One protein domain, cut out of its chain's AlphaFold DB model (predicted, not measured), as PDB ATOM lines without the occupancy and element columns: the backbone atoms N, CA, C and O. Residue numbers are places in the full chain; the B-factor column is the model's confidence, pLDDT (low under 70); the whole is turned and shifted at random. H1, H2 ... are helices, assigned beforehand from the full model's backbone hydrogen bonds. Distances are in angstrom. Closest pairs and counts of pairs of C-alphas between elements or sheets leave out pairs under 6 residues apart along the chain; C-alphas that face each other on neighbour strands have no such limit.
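This is residues 4 to 123 of the 298 residues of an uncharacterized protein of Wolbachia endosymbiont of Aleurodicus dispersus (UniProt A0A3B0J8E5). Look first for a head of short helices, H2 to H7, from which one long helix, H8, runs out as a shaft; H1 lies beside part of that shaft and runs the opposite way. In the head H2 and H7 are side by side, H6 packs on H2, H3 crosses H7 near its end, and residues 108 to 123 stick out at the far end of the shaft. The printed part has 120 residues with eight named helices, H1 to H8 in that order, and no named strand; its class is all helix. It is loose, with a radius of gyration of the C-alphas of 18.6 A, and a rod in outline, spanning 59 by 28 by 24 A.

Find C-alpha 91 at (64.427, 87.298, 127.895); from there H8, residues 91 to 113, runs 32.8 A to C-alpha 113 at (39.372, 71.811, 113.415). H1, residues 4 to 16, begins at C-alpha 4 at (54.488, 65.110, 114.970) and is 18.3 A long. H2, residues 21 to 34, covers 19.9 A, and H7, residues 76 to 87, 16.6 A. Between these two come H3, residues 36 to 41, H4, residues 43 to 50, H5, residues 54 to 57, and H6, residues 63 to 71, 12.1 A long.

Begin at H8: its residues 96 to 100 alone touch H1, at a shallow tilt of 15 degrees, opposite ways, the closest C-alphas being those of Ile 14 and Arg 96, 6.7 A apart. Its residues 91 to 95 alone touch H2, about perpendicular at 86 degrees, closest at Lys 24 and Ile 91, with C-alphas 6.9 A apart. H7 is the hub, touching H2, H3, H4 and H8. H2 and H7 run the same way at a shallow tilt of 21 degrees, and their closest C-alphas, of Leu 28 and Phe 83, are 5.8 A apart. Residues 86 to 87 of H7 alone touch H3, about perpendicular at 85 degrees, where the C-alphas of Leu 38 and Ile 86, the closest, are 5.9 A apart. H4 and H7 only just touch, with 3 pairs of C-alphas within 8 A, the closest being Ile 46 and Leu 82 at 7.0 A. H6 touches H2 at a steep tilt of 38 degrees, only just steep, closest at the C-alphas of Val 29 and Leu 66, 6.1 A apart. H5 is close to H4 but not clearly touching it, with the C-alphas of Leu 43 and Phe 56 closest at 7.2 A. H1 and H7 are apart. In H1, H2, H3, H4, H6, H7 and H8 every O i to N i+4 pair is within hydrogen-bond range; H5 is too short for one.

The two C-alphas farthest apart, of Asn 52 and Asn 117, are 60.1 A apart. The printed part has no cut, and each link between successive helices is tight. Residues 108 to 123 stand free, of which 108 to 113 belong to H8. The mean pLDDT of the printed part is 74.8; it is under 70 at residues 4 to 10, 52 to 60 and 100 to 123.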
ATOM      1  N   PRO A   4      53.596  65.142 113.807       54.09
ATOM      2  CA  PRO A   4      54.488  65.110 114.970       54.09
ATOM      3  C   PRO A   4      55.963  65.375 114.637       54.09
ATOM      4  O   PRO A   4      56.634  66.077 115.390       54.09
ATOM      5  N   GLU A   5      56.460  64.861 113.508       52.09
ATOM      6  CA  GLU A   5      57.839  65.105 113.050       52.09
ATOM      7  C   GLU A   5      58.061  66.583 112.710       52.09
ATOM      8  O   GLU A   5      59.058  67.173 113.120       52.09
ATOM      9  N   SER A   6      57.088  67.204 112.041       54.94
ATOM     10  CA  SER A   6      57.129  68.626 111.677       54.94
ATOM     11  C   SER A   6      57.144  69.526 112.919       54.94
ATOM     12  O   SER A   6      57.937  70.459 113.008       54.94
ATOM     13  N   ILE A   7      56.314  69.211 113.920       62.50
ATOM     14  CA  ILE A   7      56.270  69.927 115.207       62.50
ATOM     15  C   ILE A   7      57.588  69.764 115.972       62.50
ATOM     16  O   ILE A   7      58.111  70.735 116.520       62.50
ATOM     17  N   GLY A   8      58.134  68.543 116.004       62.28
ATOM     18  CA  GLY A   8      59.422  68.262 116.632       62.28
ATOM     19  C   GLY A   8      60.552  69.081 116.011       62.28
ATOM     20  O   GLY A   8      61.370  69.642 116.738       62.28
ATOM     21  N   TYR A   9      60.552  69.219 114.685       65.44
ATOM     22  CA  TYR A   9      61.545  70.008 113.965       65.44
ATOM     23  C   TYR A   9      61.405  71.516 114.208       65.44
ATOM     24  O   TYR A   9      62.391  72.171 114.533       65.44
ATOM     25  N   VAL A  10      60.189  72.071 114.142       65.44
ATOM     26  CA  VAL A  10      59.955  73.497 114.448       65.44
ATOM     27  C   VAL A  10      60.378  73.824 115.879       65.44
ATOM     28  O   VAL A  10      61.023  74.843 116.113       65.44
ATOM     29  N   LYS A  11      60.087  72.938 116.838       72.69
ATOM     30  CA  LYS A  11      60.560  73.094 118.216       72.69
ATOM     31  C   LYS A  11      62.090  73.092 118.300       72.69
ATOM     32  O   LYS A  11      62.650  73.976 118.935       72.69
ATOM     33  N   LEU A  12      62.758  72.154 117.629       75.06
ATOM     34  CA  LEU A  12      64.223  72.111 117.567       75.06
ATOM     35  C   LEU A  12      64.817  73.387 116.952       75.06
ATOM     36  O   LEU A  12      65.834  73.879 117.437       75.06
ATOM     37  N   LEU A  13      64.190  73.946 115.914       73.44
ATOM     38  CA  LEU A  13      64.609  75.221 115.328       73.44
ATOM     39  C   LEU A  13      64.432  76.377 116.314       73.44
ATOM     40  O   LEU A  13      65.350  77.179 116.465       73.44
ATOM     41  N   ILE A  14      63.297  76.447 117.020       75.81
ATOM     42  CA  ILE A  14      63.075  77.450 118.070       75.81
ATOM     43  C   ILE A  14      64.136  77.313 119.160       75.81
ATOM     44  O   ILE A  14      64.702  78.324 119.554       75.81
ATOM     45  N   ASP A  15      64.441  76.102 119.622       76.81
ATOM     46  CA  ASP A  15      65.405  75.865 120.700       76.81
ATOM     47  C   ASP A  15      66.839  76.261 120.298       76.81
ATOM     48  O   ASP A  15      67.586  76.786 121.123       76.81
ATOM     49  N   ASN A  16      67.203  76.080 119.023       78.62
ATOM     50  CA  ASN A  16      68.548  76.358 118.507       78.62
ATOM     51  C   ASN A  16      68.728  77.765 117.910       78.62
ATOM     52  O   ASN A  16      69.855  78.156 117.605       78.62
ATOM     53  N   SER A  17      67.648  78.528 117.722       77.12
ATOM     54  CA  SER A  17      67.726  79.869 117.132       77.12
ATOM     55  C   SER A  17      68.216  80.903 118.143       77.12
ATOM     56  O   SER A  17      67.759  80.939 119.296       77.12
ATOM     57  N   SER A  18      69.107  81.788 117.692       82.88
ATOM     58  CA  SER A  18      69.389  83.039 118.393       82.88
ATOM     59  C   SER A  18      68.160  83.938 118.314       82.88
ATOM     60  O   SER A  18      67.510  84.043 117.273       82.88
ATOM     61  N   VAL A  19      67.810  84.578 119.429       84.62
ATOM     62  CA  VAL A  19      66.643  85.462 119.459       84.62
ATOM     63  C   VAL A  19      67.005  86.769 118.747       84.62
ATOM     64  O   VAL A  19      67.946  87.438 119.179       84.62
ATOM     65  N   PRO A  20      66.284  87.176 117.685       84.81
ATOM     66  CA  PRO A  20      66.603  88.407 116.976       84.81
ATOM     67  C   PRO A  20      66.483  89.628 117.894       84.81
ATOM     68  O   PRO A  20      65.493  89.781 118.611       84.81
ATOM     69  N   LEU A  21      67.436  90.561 117.804       83.38
ATOM     70  CA  LEU A  21      67.442  91.795 118.606       83.38
ATOM     71  C   LEU A  21      66.121  92.577 118.497       83.38
ATOM     72  O   LEU A  21      65.646  93.161 119.468       83.38
ATOM     73  N   ARG A  22      65.498  92.571 117.312       84.06
ATOM     74  CA  ARG A  22      64.185  93.189 117.090       84.06
ATOM     75  C   ARG A  22      63.109  92.592 118.000       84.06
ATOM     76  O   ARG A  22      62.321  93.345 118.561       84.06
ATOM     77  N   GLU A  23      63.090  91.272 118.156       82.50
ATOM     78  CA  GLU A  23      62.121  90.582 119.013       82.50
ATOM     79  C   GLU A  23      62.421  90.794 120.497       82.50
ATOM     80  O   GLU A  23      61.505  90.977 121.292       82.50
ATOM     81  N   LYS A  24      63.700  90.885 120.875       86.25
ATOM     82  CA  LYS A  24      64.090  91.273 122.237       86.25
ATOM     83  C   LYS A  24      63.617  92.683 122.594       86.25
ATOM     84  O   LYS A  24      63.070  92.901 123.672       86.25
ATOM     85  N   LYS A  25      63.772  93.643 121.678       86.88
ATOM     86  CA  LYS A  25      63.247  95.006 121.866       86.88
ATOM     87  C   LYS A  25      61.728  95.003 122.004       86.88
ATOM     88  O   LYS A  25      61.205  95.688 122.869       86.88
ATOM     89  N   GLU A  26      61.035  94.220 121.188       88.19
ATOM     90  CA  GLU A  26      59.578  94.073 121.232       88.19
ATOM     91  C   GLU A  26      59.081  93.512 122.579       88.19
ATOM     92  O   GLU A  26      58.171  94.065 123.201       88.19
ATOM     93  N   LEU A  27      59.750  92.477 123.089       87.69
ATOM     94  CA  LEU A  27      59.497  91.932 124.423       87.69
ATOM     95  C   LEU A  27      59.712  92.972 125.525       87.69
ATOM     96  O   LEU A  27      58.899  93.070 126.444       87.69
ATOM     97  N   LEU A  28      60.785  93.760 125.429       87.25
ATOM     98  CA  LEU A  28      61.083  94.818 126.390       87.25
ATOM     99  C   LEU A  28      60.037  95.942 126.350       87.25
ATOM    100  O   LEU A  28      59.568  96.354 127.408       87.25
ATOM    101  N   VAL A  29      59.615  96.390 125.162       87.12
ATOM    102  CA  VAL A  29      58.525  97.374 125.021       87.12
ATOM    103  C   VAL A  29      57.251  96.854 125.671       87.12
ATOM    104  O   VAL A  29      56.665  97.540 126.502       87.12
ATOM    105  N   THR A  30      56.858  95.622 125.348       87.44
ATOM    106  CA  THR A  30      55.645  95.007 125.892       87.44
ATOM    107  C   THR A  30      55.715  94.875 127.417       87.44
ATOM    108  O   THR A  30      54.741  95.173 128.108       87.44
ATOM    109  N   LEU A  31      56.871  94.488 127.969       86.19
ATOM    110  CA  LEU A  31      57.090  94.440 129.416       86.19
ATOM    111  C   LEU A  31      56.889  95.820 130.054       86.19
ATOM    112  O   LEU A  31      56.174  95.922 131.053       86.19
ATOM    113  N   MET A  32      57.503  96.858 129.480       85.19
ATOM    114  CA  MET A  32      57.471  98.217 130.020       85.19
ATOM    115  C   MET A  32      56.077  98.849 129.942       85.19
ATOM    116  O   MET A  32      55.631  99.473 130.903       85.19
ATOM    117  N   GLU A  33      55.377  98.637 128.830       84.44
ATOM    118  CA  GLU A  33      54.014  99.112 128.586       84.44
ATOM    119  C   GLU A  33      53.005  98.458 129.544       84.44
ATOM    120  O   GLU A  33      52.198  99.142 130.173       84.44
ATOM    121  N   GLN A  34      53.068  97.132 129.693       83.06
ATOM    122  CA  GLN A  34      52.094  96.371 130.485       83.06
ATOM    123  C   GLN A  34      52.375  96.410 131.993       83.06
ATOM    124  O   GLN A  34      51.477  96.154 132.794       83.06
ATOM    125  N   ASN A  35      53.610  96.725 132.403       84.44
ATOM    126  CA  ASN A  35      54.029  96.677 133.807       84.44
ATOM    127  C   ASN A  35      54.707  97.980 134.261       84.44
ATOM    128  O   ASN A  35      55.845  97.948 134.742       84.44
ATOM    129  N   PRO A  36      54.017  99.133 134.187       82.44
ATOM    130  CA  PRO A  36      54.631 100.428 134.464       82.44
ATOM    131  C   PRO A  36      55.179 100.546 135.893       82.44
ATOM    132  O   PRO A  36      56.176 101.224 136.128       82.44
ATOM    133  N   GLU A  37      54.581  99.843 136.859       83.12
ATOM    134  CA  GLU A  37      55.058  99.833 138.246       83.12
ATOM    135  C   GLU A  37      56.409  99.121 138.421       83.12
ATOM    136  O   GLU A  37      57.166  99.479 139.321       83.12
ATOM    137  N   LEU A  38      56.736  98.131 137.578       84.62
ATOM    138  CA  LEU A  38      58.058  97.491 137.589       84.62
ATOM    139  C   LEU A  38      59.110  98.432 137.006       84.62
ATOM    140  O   LEU A  38      60.164  98.632 137.601       84.62
ATOM    141  N   VAL A  39      58.774  99.095 135.899       84.31
ATOM    142  CA  VAL A  39      59.636 100.100 135.263       84.31
ATOM    143  C   VAL A  39      59.957 101.244 136.225       84.31
ATOM    144  O   VAL A  39      61.102 101.678 136.309       84.31
ATOM    145  N   ARG A  40      58.970 101.711 137.004       83.00
ATOM    146  CA  ARG A  40      59.177 102.771 138.003       83.00
ATOM    147  C   ARG A  40      60.129 102.376 139.130       83.00
ATOM    148  O   ARG A  40      60.823 103.250 139.643       83.00
ATOM    149  N   LYS A  41      60.171 101.100 139.523       83.81
ATOM    150  CA  LYS A  41      61.109 100.619 140.554       83.81
ATOM    151  C   LYS A  41      62.556 100.679 140.068       83.81
ATOM    152  O   LYS A  41      63.419 101.100 140.827       83.81
ATOM    153  N   GLU A  42      62.775 100.373 138.792       85.12
ATOM    154  CA  GLU A  42      64.109 100.304 138.175       85.12
ATOM    155  C   GLU A  42      64.487 101.565 137.373       85.12
ATOM    156  O   GLU A  42      65.447 101.585 136.600       85.12
ATOM    157  N   LEU A  43      63.743 102.656 137.560       81.06
ATOM    158  CA  LEU A  43      63.774 103.837 136.693       81.06
ATOM    159  C   LEU A  43      65.138 104.537 136.635       81.06
ATOM    160  O   LEU A  43      65.501 105.092 135.600       81.06
ATOM    161  N   SER A  44      65.901 104.518 137.730       80.06
ATOM    162  CA  SER A  44      67.248 105.099 137.772       80.06
ATOM    163  C   SER A  44      68.218 104.376 136.842       80.06
ATOM    164  O   SER A  44      68.982 105.030 136.140       80.06
ATOM    165  N   MET A  45      68.154 103.044 136.803       82.25
ATOM    166  CA  MET A  45      69.011 102.218 135.953       82.25
ATOM    167  C   MET A  45      68.579 102.320 134.489       82.25
ATOM    168  O   MET A  45      69.412 102.490 133.602       82.25
ATOM    169  N   ILE A  46      67.270 102.335 134.233       81.88
ATOM    170  CA  ILE A  46      66.732 102.528 132.882       81.88
ATOM    171  C   ILE A  46      67.181 103.879 132.309       81.88
ATOM    172  O   ILE A  46      67.609 103.939 131.160       81.88
ATOM    173  N   LYS A  47      67.147 104.956 133.107       81.44
ATOM    174  CA  LYS A  47      67.657 106.278 132.702       81.44
ATOM    175  C   LYS A  47      69.169 106.292 132.463       81.44
ATOM    176  O   LYS A  47      69.631 107.037 131.604       81.44
ATOM    177  N   GLU A  48      69.940 105.496 133.198       82.44
ATOM    178  CA  GLU A  48      71.386 105.361 132.984       82.44
ATOM    179  C   GLU A  48      71.697 104.669 131.648       82.44
ATOM    180  O   GLU A  48      72.534 105.147 130.884       82.44
ATOM    181  N   GLU A  49      70.984 103.587 131.328       80.88
ATOM    182  CA  GLU A  49      71.221 102.785 130.121       80.88
ATOM    183  C   GLU A  49      70.601 103.386 128.848       80.88
ATOM    184  O   GLU A  49      71.181 103.282 127.766       80.88
ATOM    185  N   LEU A  50      69.424 104.011 128.963       78.56
ATOM    186  CA  LEU A  50      68.664 104.579 127.837       78.56
ATOM    187  C   LEU A  50      68.837 106.096 127.683       78.56
ATOM    188  O   LEU A  50      68.380 106.672 126.695       78.56
ATOM    189  N   GLY A  51      69.507 106.741 128.636       71.94
ATOM    190  CA  GLY A  51      69.628 108.191 128.719       71.94
ATOM    191  C   GLY A  51      68.435 108.853 129.418       71.94
ATOM    192  O   GLY A  51      67.340 108.296 129.539       71.94
ATOM    193  N   ASN A  52      68.652 110.083 129.892       66.56
ATOM    194  CA  ASN A  52      67.617 110.889 130.542       66.56
ATOM    195  C   ASN A  52      66.544 111.304 129.527       66.56
ATOM    196  O   ASN A  52      66.673 112.334 128.870       66.56
ATOM    197  N   SER A  53      65.493 110.491 129.417       67.25
ATOM    198  CA  SER A  53      64.299 110.785 128.626       67.25
ATOM    199  C   SER A  53      63.149 111.270 129.509       67.25
ATOM    200  O   SER A  53      62.912 110.724 130.595       67.25
ATOM    201  N   ASP A  54      62.408 112.261 129.013       68.38
ATOM    202  CA  ASP A  54      61.207 112.799 129.659       68.38
ATOM    203  C   ASP A  54      60.050 111.790 129.691       68.38
ATOM    204  O   ASP A  54      59.210 111.854 130.586       68.38
ATOM    205  N   ILE A  55      60.086 110.783 128.808       67.50
ATOM    206  CA  ILE A  55      59.133 109.661 128.739       67.50
ATOM    207  C   ILE A  55      59.051 108.920 130.086       67.50
ATOM    208  O   ILE A  55      57.997 108.442 130.491       67.50
ATOM    209  N   PHE A  56      60.152 108.868 130.843       69.19
ATOM    210  CA  PHE A  56      60.196 108.206 132.152       69.19
ATOM    211  C   PHE A  56      59.610 109.035 133.300       69.19
ATOM    212  O   PHE A  56      59.601 108.579 134.443       69.19
ATOM    213  N   ASN A  57      59.167 110.261 133.034       66.94
ATOM    214  CA  ASN A  57      58.495 111.103 134.021       66.94
ATOM    215  C   ASN A  57      56.966 111.005 133.901       66.94
ATOM    216  O   ASN A  57      56.254 111.433 134.811       66.94
ATOM    217  N   GLU A  58      56.463 110.416 132.813       62.56
ATOM    218  CA  GLU A  58      55.043 110.183 132.595       62.56
ATOM    219  C   GLU A  58      54.641 108.826 133.185       62.56
ATOM    220  O   GLU A  58      55.340 107.821 133.078       62.56
ATOM    221  N   GLY A  59      53.510 108.787 133.890       59.72
ATOM    222  CA  GLY A  59      53.043 107.575 134.566       59.72
ATOM    223  C   GLY A  59      52.619 106.448 133.616       59.72
ATOM    224  O   GLY A  59      52.248 105.380 134.102       59.72
ATOM    225  N   GLN A  60      52.654 106.682 132.306       66.62
ATOM    226  CA  GLN A  60      52.170 105.797 131.262       66.62
ATOM    227  C   GLN A  60      53.192 105.805 130.123       66.62
ATOM    228  O   GLN A  60      53.584 106.871 129.665       66.62
ATOM    229  N   PHE A  61      53.647 104.625 129.705       74.38
ATOM    230  CA  PHE A  61      54.666 104.501 128.668       74.38
ATOM    231  C   PHE A  61      53.994 104.288 127.316       74.38
ATOM    232  O   PHE A  61      53.369 103.247 127.108       74.38
ATOM    233  N   ASP A  62      54.111 105.256 126.405       79.75
ATOM    234  CA  ASP A  62      53.624 105.075 125.041       79.75
ATOM    235  C   ASP A  62      54.539 104.123 124.265       79.75
ATOM    236  O   ASP A  62      55.769 104.237 124.245       79.75
ATOM    237  N   ARG A  63      53.913 103.167 123.586       80.88
ATOM    238  CA  ARG A  63      54.594 102.125 122.826       80.88
ATOM    239  C   ARG A  63      55.477 102.686 121.706       80.88
ATOM    240  O   ARG A  63      56.582 102.187 121.482       80.88
ATOM    241  N   THR A  64      55.014 103.719 121.003       83.19
ATOM    242  CA  THR A  64      55.743 104.354 119.891       83.19
ATOM    243  C   THR A  64      57.004 105.035 120.403       83.19
ATOM    244  O   THR A  64      58.079 104.899 119.816       83.19
ATOM    245  N   GLU A  65      56.881 105.724 121.530       82.00
ATOM    246  CA  GLU A  65      57.983 106.407 122.199       82.00
ATOM    247  C   GLU A  65      59.032 105.425 122.736       82.00
ATOM    248  O   GLU A  65      60.229 105.619 122.511       82.00
ATOM    249  N   LEU A  66      58.599 104.319 123.352       83.19
ATOM    250  CA  LEU A  66      59.487 103.237 123.789       83.19
ATOM    251  C   LEU A  66      60.259 102.618 122.615       83.19
ATOM    252  O   LEU A  66      61.474 102.429 122.704       83.19
ATOM    253  N   HIS A  67      59.593 102.346 121.489       83.44
ATOM    254  CA  HIS A  67      60.283 101.886 120.280       83.44
ATOM    255  C   HIS A  67      61.289 102.920 119.763       83.44
ATOM    256  O   HIS A  67      62.388 102.541 119.351       83.44
ATOM    257  N   GLY A  68      60.947 104.210 119.816       82.19
ATOM    258  CA  GLY A  68      61.850 105.309 119.479       82.19
ATOM    259  C   GLY A  68      63.119 105.296 120.332       82.19
ATOM    260  O   GLY A  68      64.220 105.320 119.782       82.19
ATOM    261  N   LEU A  69      62.982 105.156 121.653       83.00
ATOM    262  CA  LEU A  69      64.112 105.073 122.587       83.00
ATOM    263  C   LEU A  69      64.990 103.842 122.338       83.00
ATOM    264  O   LEU A  69      66.212 103.945 122.248       83.00
ATOM    265  N   LEU A  70      64.372 102.671 122.179       84.38
ATOM    266  CA  LEU A  70      65.101 101.418 121.979       84.38
ATOM    267  C   LEU A  70      65.693 101.289 120.568       84.38
ATOM    268  O   LEU A  70      66.555 100.435 120.336       84.38
ATOM    269  N   SER A  71      65.265 102.115 119.607       82.31
ATOM    270  CA  SER A  71      65.763 102.068 118.226       82.31
ATOM    271  C   SER A  71      67.282 102.258 118.152       82.31
ATOM    272  O   SER A  71      67.936 101.538 117.399       82.31
ATOM    273  N   GLY A  72      67.848 103.121 119.005       77.62
ATOM    274  CA  GLY A  72      69.280 103.431 119.052       77.62
ATOM    275  C   GLY A  72      70.168 102.363 119.703       77.62
ATOM    276  O   GLY A  72      71.392 102.464 119.628       77.62
ATOM    277  N   ILE A  73      69.591 101.331 120.329       83.94
ATOM    278  CA  ILE A  73      70.362 100.269 120.990       83.94
ATOM    279  C   ILE A  73      70.683  99.167 119.989       83.94
ATOM    280  O   ILE A  73      69.806  98.398 119.607       83.94
ATOM    281  N   ASN A  74      71.941  99.042 119.589       84.44
ATOM    282  CA  ASN A  74      72.384  97.943 118.720       84.44
ATOM    283  C   ASN A  74      73.029  96.786 119.496       84.44
ATOM    284  O   ASN A  74      73.448  95.805 118.895       84.44
ATOM    285  N   ASP A  75      73.116  96.923 120.818       86.00
ATOM    286  CA  ASP A  75      73.762  95.972 121.709       86.00
ATOM    287  C   ASP A  75      72.724  95.045 122.352       86.00
ATOM    288  O   ASP A  75      71.827  95.486 123.076       86.00
ATOM    289  N   ASP A  76      72.856  93.756 122.060       86.44
ATOM    290  CA  ASP A  76      71.980  92.699 122.547       86.44
ATOM    291  C   ASP A  76      72.071  92.515 124.067       86.44
ATOM    292  O   ASP A  76      71.049  92.359 124.741       86.44
ATOM    293  N   GLU A  77      73.276  92.628 124.633       89.12
ATOM    294  CA  GLU A  77      73.500  92.443 126.067       89.12
ATOM    295  C   GLU A  77      72.794  93.521 126.885       89.12
ATOM    296  O   GLU A  77      72.252  93.235 127.955       89.12
ATOM    297  N   LYS A  78      72.716  94.747 126.354       89.50
ATOM    298  CA  LYS A  78      71.984  95.845 126.998       89.50
ATOM    299  C   LYS A  78      70.491  95.577 127.080       89.50
ATOM    300  O   LYS A  78      69.890  95.808 128.128       89.50
ATOM    301  N   VAL A  79      69.890  95.064 126.005       89.56
ATOM    302  CA  VAL A  79      68.462  94.712 126.001       89.56
ATOM    303  C   VAL A  79      68.197  93.549 126.960       89.56
ATOM    304  O   VAL A  79      67.248  93.613 127.742       89.56
ATOM    305  N   ASN A  80      69.071  92.536 126.973       91.31
ATOM    306  CA  ASN A  80      68.982  91.408 127.905       91.31
ATOM    307  C   ASN A  80      69.066  91.880 129.367       91.31
ATOM    308  O   ASN A  80      68.254  91.469 130.198       91.31
ATOM    309  N   LYS A  81      70.022  92.767 129.675       91.00
ATOM    310  CA  LYS A  81      70.211  93.346 131.009       91.00
ATOM    311  C   LYS A  81      68.975  94.130 131.444       91.00
ATOM    312  O   LYS A  81      68.421  93.829 132.493       91.00
ATOM    313  N   LEU A  82      68.498  95.067 130.623       90.62
ATOM    314  CA  LEU A  82      67.313  95.874 130.931       90.62
ATOM    315  C   LEU A  82      66.079  95.010 131.200       90.62
ATOM    316  O   LEU A  82      65.383  95.215 132.192       90.62
ATOM    317  N   PHE A  83      65.830  94.011 130.351       91.75
ATOM    318  CA  PHE A  83      64.705  93.101 130.538       91.75
ATOM    319  C   PHE A  83      64.814  92.321 131.851       91.75
ATOM    320  O   PHE A  83      63.830  92.203 132.587       91.75
ATOM    321  N   LYS A  84      66.013  91.814 132.162       91.88
ATOM    322  CA  LYS A  84      66.279  91.043 133.376       91.88
ATOM    323  C   LYS A  84      66.145  91.873 134.643       91.88
ATOM    324  O   LYS A  84      65.601  91.371 135.615       91.88
ATOM    325  N   GLU A  85      66.595  93.118 134.641       89.31
ATOM    326  CA  GLU A  85      66.457  93.994 135.807       89.31
ATOM    327  C   GLU A  85      64.985  94.364 136.059       89.31
ATOM    328  O   GLU A  85      64.514  94.282 137.188       89.31
ATOM    329  N   ILE A  86      64.211  94.671 135.008       87.44
ATOM    330  CA  ILE A  86      62.791  95.042 135.159       87.44
ATOM    331  C   ILE A  86      61.930  93.847 135.593       87.44
ATOM    332  O   ILE A  86      61.045  93.986 136.438       87.44
ATOM    333  N   SER A  87      62.134  92.677 134.980       88.69
ATOM    334  CA  SER A  87      61.260  91.509 135.178       88.69
ATOM    335  C   SER A  87      61.805  90.465 136.156       88.69
ATOM    336  O   SER A  87      61.042  89.636 136.648       88.69
ATOM    337  N   GLY A  88      63.115  90.447 136.404       87.50
ATOM    338  CA  GLY A  88      63.813  89.329 137.045       87.50
ATOM    339  C   GLY A  88      63.950  88.082 136.159       87.50
ATOM    340  O   GLY A  88      64.424  87.050 136.637       87.50
ATOM    341  N   LEU A  89      63.519  88.139 134.893       90.94
ATOM    342  CA  LEU A  89      63.441  86.990 133.988       90.94
ATOM    343  C   LEU A  89      64.506  87.032 132.891       90.94
ATOM    344  O   LEU A  89      65.040  88.077 132.527       90.94
ATOM    345  N   ASP A  90      64.791  85.856 132.343       90.50
ATOM    346  CA  ASP A  90      65.638  85.703 131.167       90.50
ATOM    347  C   ASP A  90      64.807  85.921 129.895       90.50
ATOM    348  O   ASP A  90      63.825  85.212 129.658       90.50
ATOM    349  N   ILE A  91      65.187  86.913 129.088       89.12
ATOM    350  CA  ILE A  91      64.427  87.298 127.895       89.12
ATOM    351  C   ILE A  91      64.409  86.201 126.827       89.12
ATOM    352  O   ILE A  91      63.404  86.043 126.138       89.12
ATOM    353  N   GLU A  92      65.479  85.412 126.700       88.31
ATOM    354  CA  GLU A  92      65.525  84.323 125.725       88.31
ATOM    355  C   GLU A  92      64.613  83.188 126.156       88.31
ATOM    356  O   GLU A  92      63.878  82.636 125.338       88.31
ATOM    357  N   LYS A  93      64.596  82.880 127.454       87.69
ATOM    358  CA  LYS A  93      63.665  81.901 128.008       87.69
ATOM    359  C   LYS A  93      62.212  82.330 127.792       87.69
ATOM    360  O   LYS A  93      61.423  81.526 127.304       87.69
ATOM    361  N   VAL A  94      61.876  83.587 128.096       84.31
ATOM    362  CA  VAL A  94      60.523  84.134 127.876       84.31
ATOM    363  C   VAL A  94      60.150  84.077 126.395       84.31
ATOM    364  O   VAL A  94      59.046  83.652 126.057       84.31
ATOM    365  N   TRP A  95      61.073  84.439 125.504       86.88
ATOM    366  CA  TRP A  95      60.860  84.342 124.063       86.88
ATOM    367  C   TRP A  95      60.564  82.903 123.619       86.88
ATOM    368  O   TRP A  95      59.576  82.663 122.925       86.88
ATOM    369  N   ARG A  96      61.369  81.925 124.060       83.50
ATOM    370  CA  ARG A  96      61.172  80.504 123.718       83.50
ATOM    371  C   ARG A  96      59.849  79.970 124.251       83.50
ATOM    372  O   ARG A  96      59.151  79.257 123.533       83.50
ATOM    373  N   GLU A  97      59.476  80.340 125.473       79.31
ATOM    374  CA  GLU A  97      58.180  79.982 126.055       79.31
ATOM    375  C   GLU A  97      57.018  80.568 125.243       79.31
ATOM    376  O   GLU A  97      56.073  79.844 124.936       79.31
ATOM    377  N   GLN A  98      57.109  81.832 124.813       76.69
ATOM    378  CA  GLN A  98      56.094  82.447 123.952       76.69
ATOM    379  C   GLN A  98      55.990  81.764 122.587       76.69
ATOM    380  O   GLN A  98      54.887  81.430 122.159       76.69
ATOM    381  N   LYS A  99      57.111  81.495 121.904       77.25
ATOM    382  CA  LYS A  99      57.083  80.789 120.611       77.25
ATOM    383  C   LYS A  99      56.572  79.357 120.757       77.25
ATOM    384  O   LYS A  99      55.805  78.892 119.916       77.25
ATOM    385  N   GLY A 100      56.932  78.682 121.847       69.69
ATOM    386  CA  GLY A 100      56.385  77.378 122.203       69.69
ATOM    387  C   GLY A 100      54.875  77.424 122.438       69.69
ATOM    388  O   GLY A 100      54.162  76.541 121.968       69.69
ATOM    389  N   PHE A 101      54.373  78.462 123.110       67.88
ATOM    390  CA  PHE A 101      52.941  78.658 123.332       67.88
ATOM    391  C   PHE A 101      52.185  78.907 122.023       67.88
ATOM    392  O   PHE A 101      51.189  78.232 121.779       67.88
ATOM    393  N   VAL A 102      52.690  79.786 121.152       68.69
ATOM    394  CA  VAL A 102      52.112  80.029 119.817       68.69
ATOM    395  C   VAL A 102      52.063  78.729 119.010       68.69
ATOM    396  O   VAL A 102      51.028  78.390 118.441       68.69
ATOM    397  N   LEU A 103      53.145  77.942 119.013       66.25
ATOM    398  CA  LEU A 103      53.172  76.639 118.346       66.25
ATOM    399  C   LEU A 103      52.104  75.684 118.912       66.25
ATOM    400  O   LEU A 103      51.394  75.032 118.148       66.25
ATOM    401  N   LEU A 104      51.959  75.611 120.238       65.00
ATOM    402  CA  LEU A 104      50.961  74.771 120.909       65.00
ATOM    403  C   LEU A 104      49.520  75.215 120.632       65.00
ATOM    404  O   LEU A 104      48.664  74.362 120.399       65.00
ATOM    405  N   GLU A 105      49.248  76.518 120.631       62.38
ATOM    406  CA  GLU A 105      47.939  77.085 120.298       62.38
ATOM    407  C   GLU A 105      47.533  76.714 118.868       62.38
ATOM    408  O   GLU A 105      46.416  76.254 118.633       62.38
ATOM    409  N   GLN A 106      48.462  76.808 117.919       60.41
ATOM    410  CA  GLN A 106      48.217  76.440 116.525       60.41
ATOM    411  C   GLN A 106      48.010  74.928 116.352       60.41
ATOM    412  O   GLN A 106      47.116  74.507 115.616       60.41
ATOM    413  N   ILE A 107      48.766  74.094 117.079       62.09
ATOM    414  CA  ILE A 107      48.535  72.639 117.129       62.09
ATOM    415  C   ILE A 107      47.136  72.341 117.671       62.09
ATOM    416  O   ILE A 107      46.430  71.495 117.123       62.09
ATOM    417  N   TYR A 108      46.726  73.034 118.735       55.53
ATOM    418  CA  TYR A 108      45.408  72.879 119.338       55.53
ATOM    419  C   TYR A 108      44.288  73.315 118.384       55.53
ATOM    420  O   TYR A 108      43.314  72.580 118.216       55.53
ATOM    421  N   MET A 109      44.427  74.455 117.700       56.03
ATOM    422  CA  MET A 109      43.465  74.907 116.690       56.03
ATOM    423  C   MET A 109      43.368  73.930 115.518       56.03
ATOM    424  O   MET A 109      42.264  73.534 115.154       56.03
ATOM    425  N   ALA A 110      44.498  73.453 114.990       54.12
ATOM    426  CA  ALA A 110      44.497  72.427 113.954       54.12
ATOM    427  C   ALA A 110      43.768  71.165 114.444       54.12
ATOM    428  O   ALA A 110      42.811  70.718 113.815       54.12
ATOM    429  N   ALA A 111      44.156  70.624 115.605       51.84
ATOM    430  CA  ALA A 111      43.571  69.416 116.196       51.84
ATOM    431  C   ALA A 111      42.070  69.544 116.516       51.84
ATOM    432  O   ALA A 111      41.343  68.552 116.472       51.84
ATOM    433  N   THR A 112      41.587  70.746 116.830       50.66
ATOM    434  CA  THR A 112      40.165  70.993 117.103       50.66
ATOM    435  C   THR A 112      39.353  71.257 115.832       50.66
ATOM    436  O   THR A 112      38.194  70.844 115.774       50.66
ATOM    437  N   GLU A 113      39.952  71.811 114.770       52.00
ATOM    438  CA  GLU A 113      39.372  71.811 113.415       52.00
ATOM    439  C   GLU A 113      39.247  70.382 112.842       52.00
ATOM    440  O   GLU A 113      38.269  70.077 112.155       52.00
ATOM    441  N   TYR A 114      40.155  69.464 113.206       43.47
ATOM    442  CA  TYR A 114      40.080  68.028 112.877       43.47
ATOM    443  C   TYR A 114      38.849  67.309 113.472       43.47
ATOM    444  O   TYR A 114      38.439  66.266 112.957       43.47
ATOM    445  N   GLY A 115      38.212  67.851 114.520       37.84
ATOM    446  CA  GLY A 115      37.089  67.220 115.231       37.84
ATOM    447  C   GLY A 115      35.775  67.104 114.440       37.84
ATOM    448  O   GLY A 115      34.819  66.498 114.928       37.84
ATOM    449  N   LYS A 116      35.697  67.661 113.224       38.91
ATOM    450  CA  LYS A 116      34.530  67.555 112.333       38.91
ATOM    451  C   LYS A 116      34.923  67.013 110.954       38.91
ATOM    452  O   LYS A 116      34.964  67.764 109.991       38.91
ATOM    453  N   ASN A 117      35.164  65.702 110.854       39.75
ATOM    454  CA  ASN A 117      35.139  64.911 109.605       39.75
ATOM    455  C   ASN A 117      35.832  65.531 108.361       39.75
ATOM    456  O   ASN A 117      35.351  65.358 107.240       39.75
ATOM    457  N   GLY A 118      36.955  66.233 108.527       38.47
ATOM    458  CA  GLY A 118      37.751  66.785 107.426       38.47
ATOM    459  C   GLY A 118      39.037  65.988 107.233       38.47
ATOM    460  O   GLY A 118      39.802  65.816 108.176       38.47
ATOM    461  N   SER A 119      39.282  65.471 106.025       42.00
ATOM    462  CA  SER A 119      40.506  64.726 105.700       42.00
ATOM    463  C   SER A 119      41.767  65.563 105.952       42.00
ATOM    464  O   SER A 119      41.789  66.742 105.598       42.00
ATOM    465  N   ALA A 120      42.840  64.923 106.424       42.44
ATOM    466  CA  ALA A 120      44.167  65.493 106.708       42.44
ATOM    467  C   ALA A 120      44.917  66.138 105.511       42.44
ATOM    468  O   ALA A 120      46.085  66.497 105.634       42.44
ATOM    469  N   CYS A 121      44.265  66.294 104.354       40.69
ATOM    470  CA  CYS A 121      44.856  66.732 103.085       40.69
ATOM    471  C   CYS A 121      44.229  68.020 102.513       40.69
ATOM    472  O   CYS A 121      44.299  68.255 101.309       40.69
ATOM    473  N   LEU A 122      43.600  68.871 103.331       46.06
ATOM    474  CA  LEU A 122      43.141  70.184 102.862       46.06
ATOM    475  C   LEU A 122      44.321  71.167 102.807       46.06
ATOM    476  O   LEU A 122      44.834  71.612 103.831       46.06
ATOM    477  N   GLN A 123      44.722  71.526 101.585       44.16
ATOM    478  CA  GLN A 123      45.821  72.442 101.241       44.16
ATOM    479  C   GLN A 123      45.805  73.769 102.036       44.16
ATOM    480  O   GLN A 123      46.858  74.306 102.359       44.16
TER     481      GLN A 123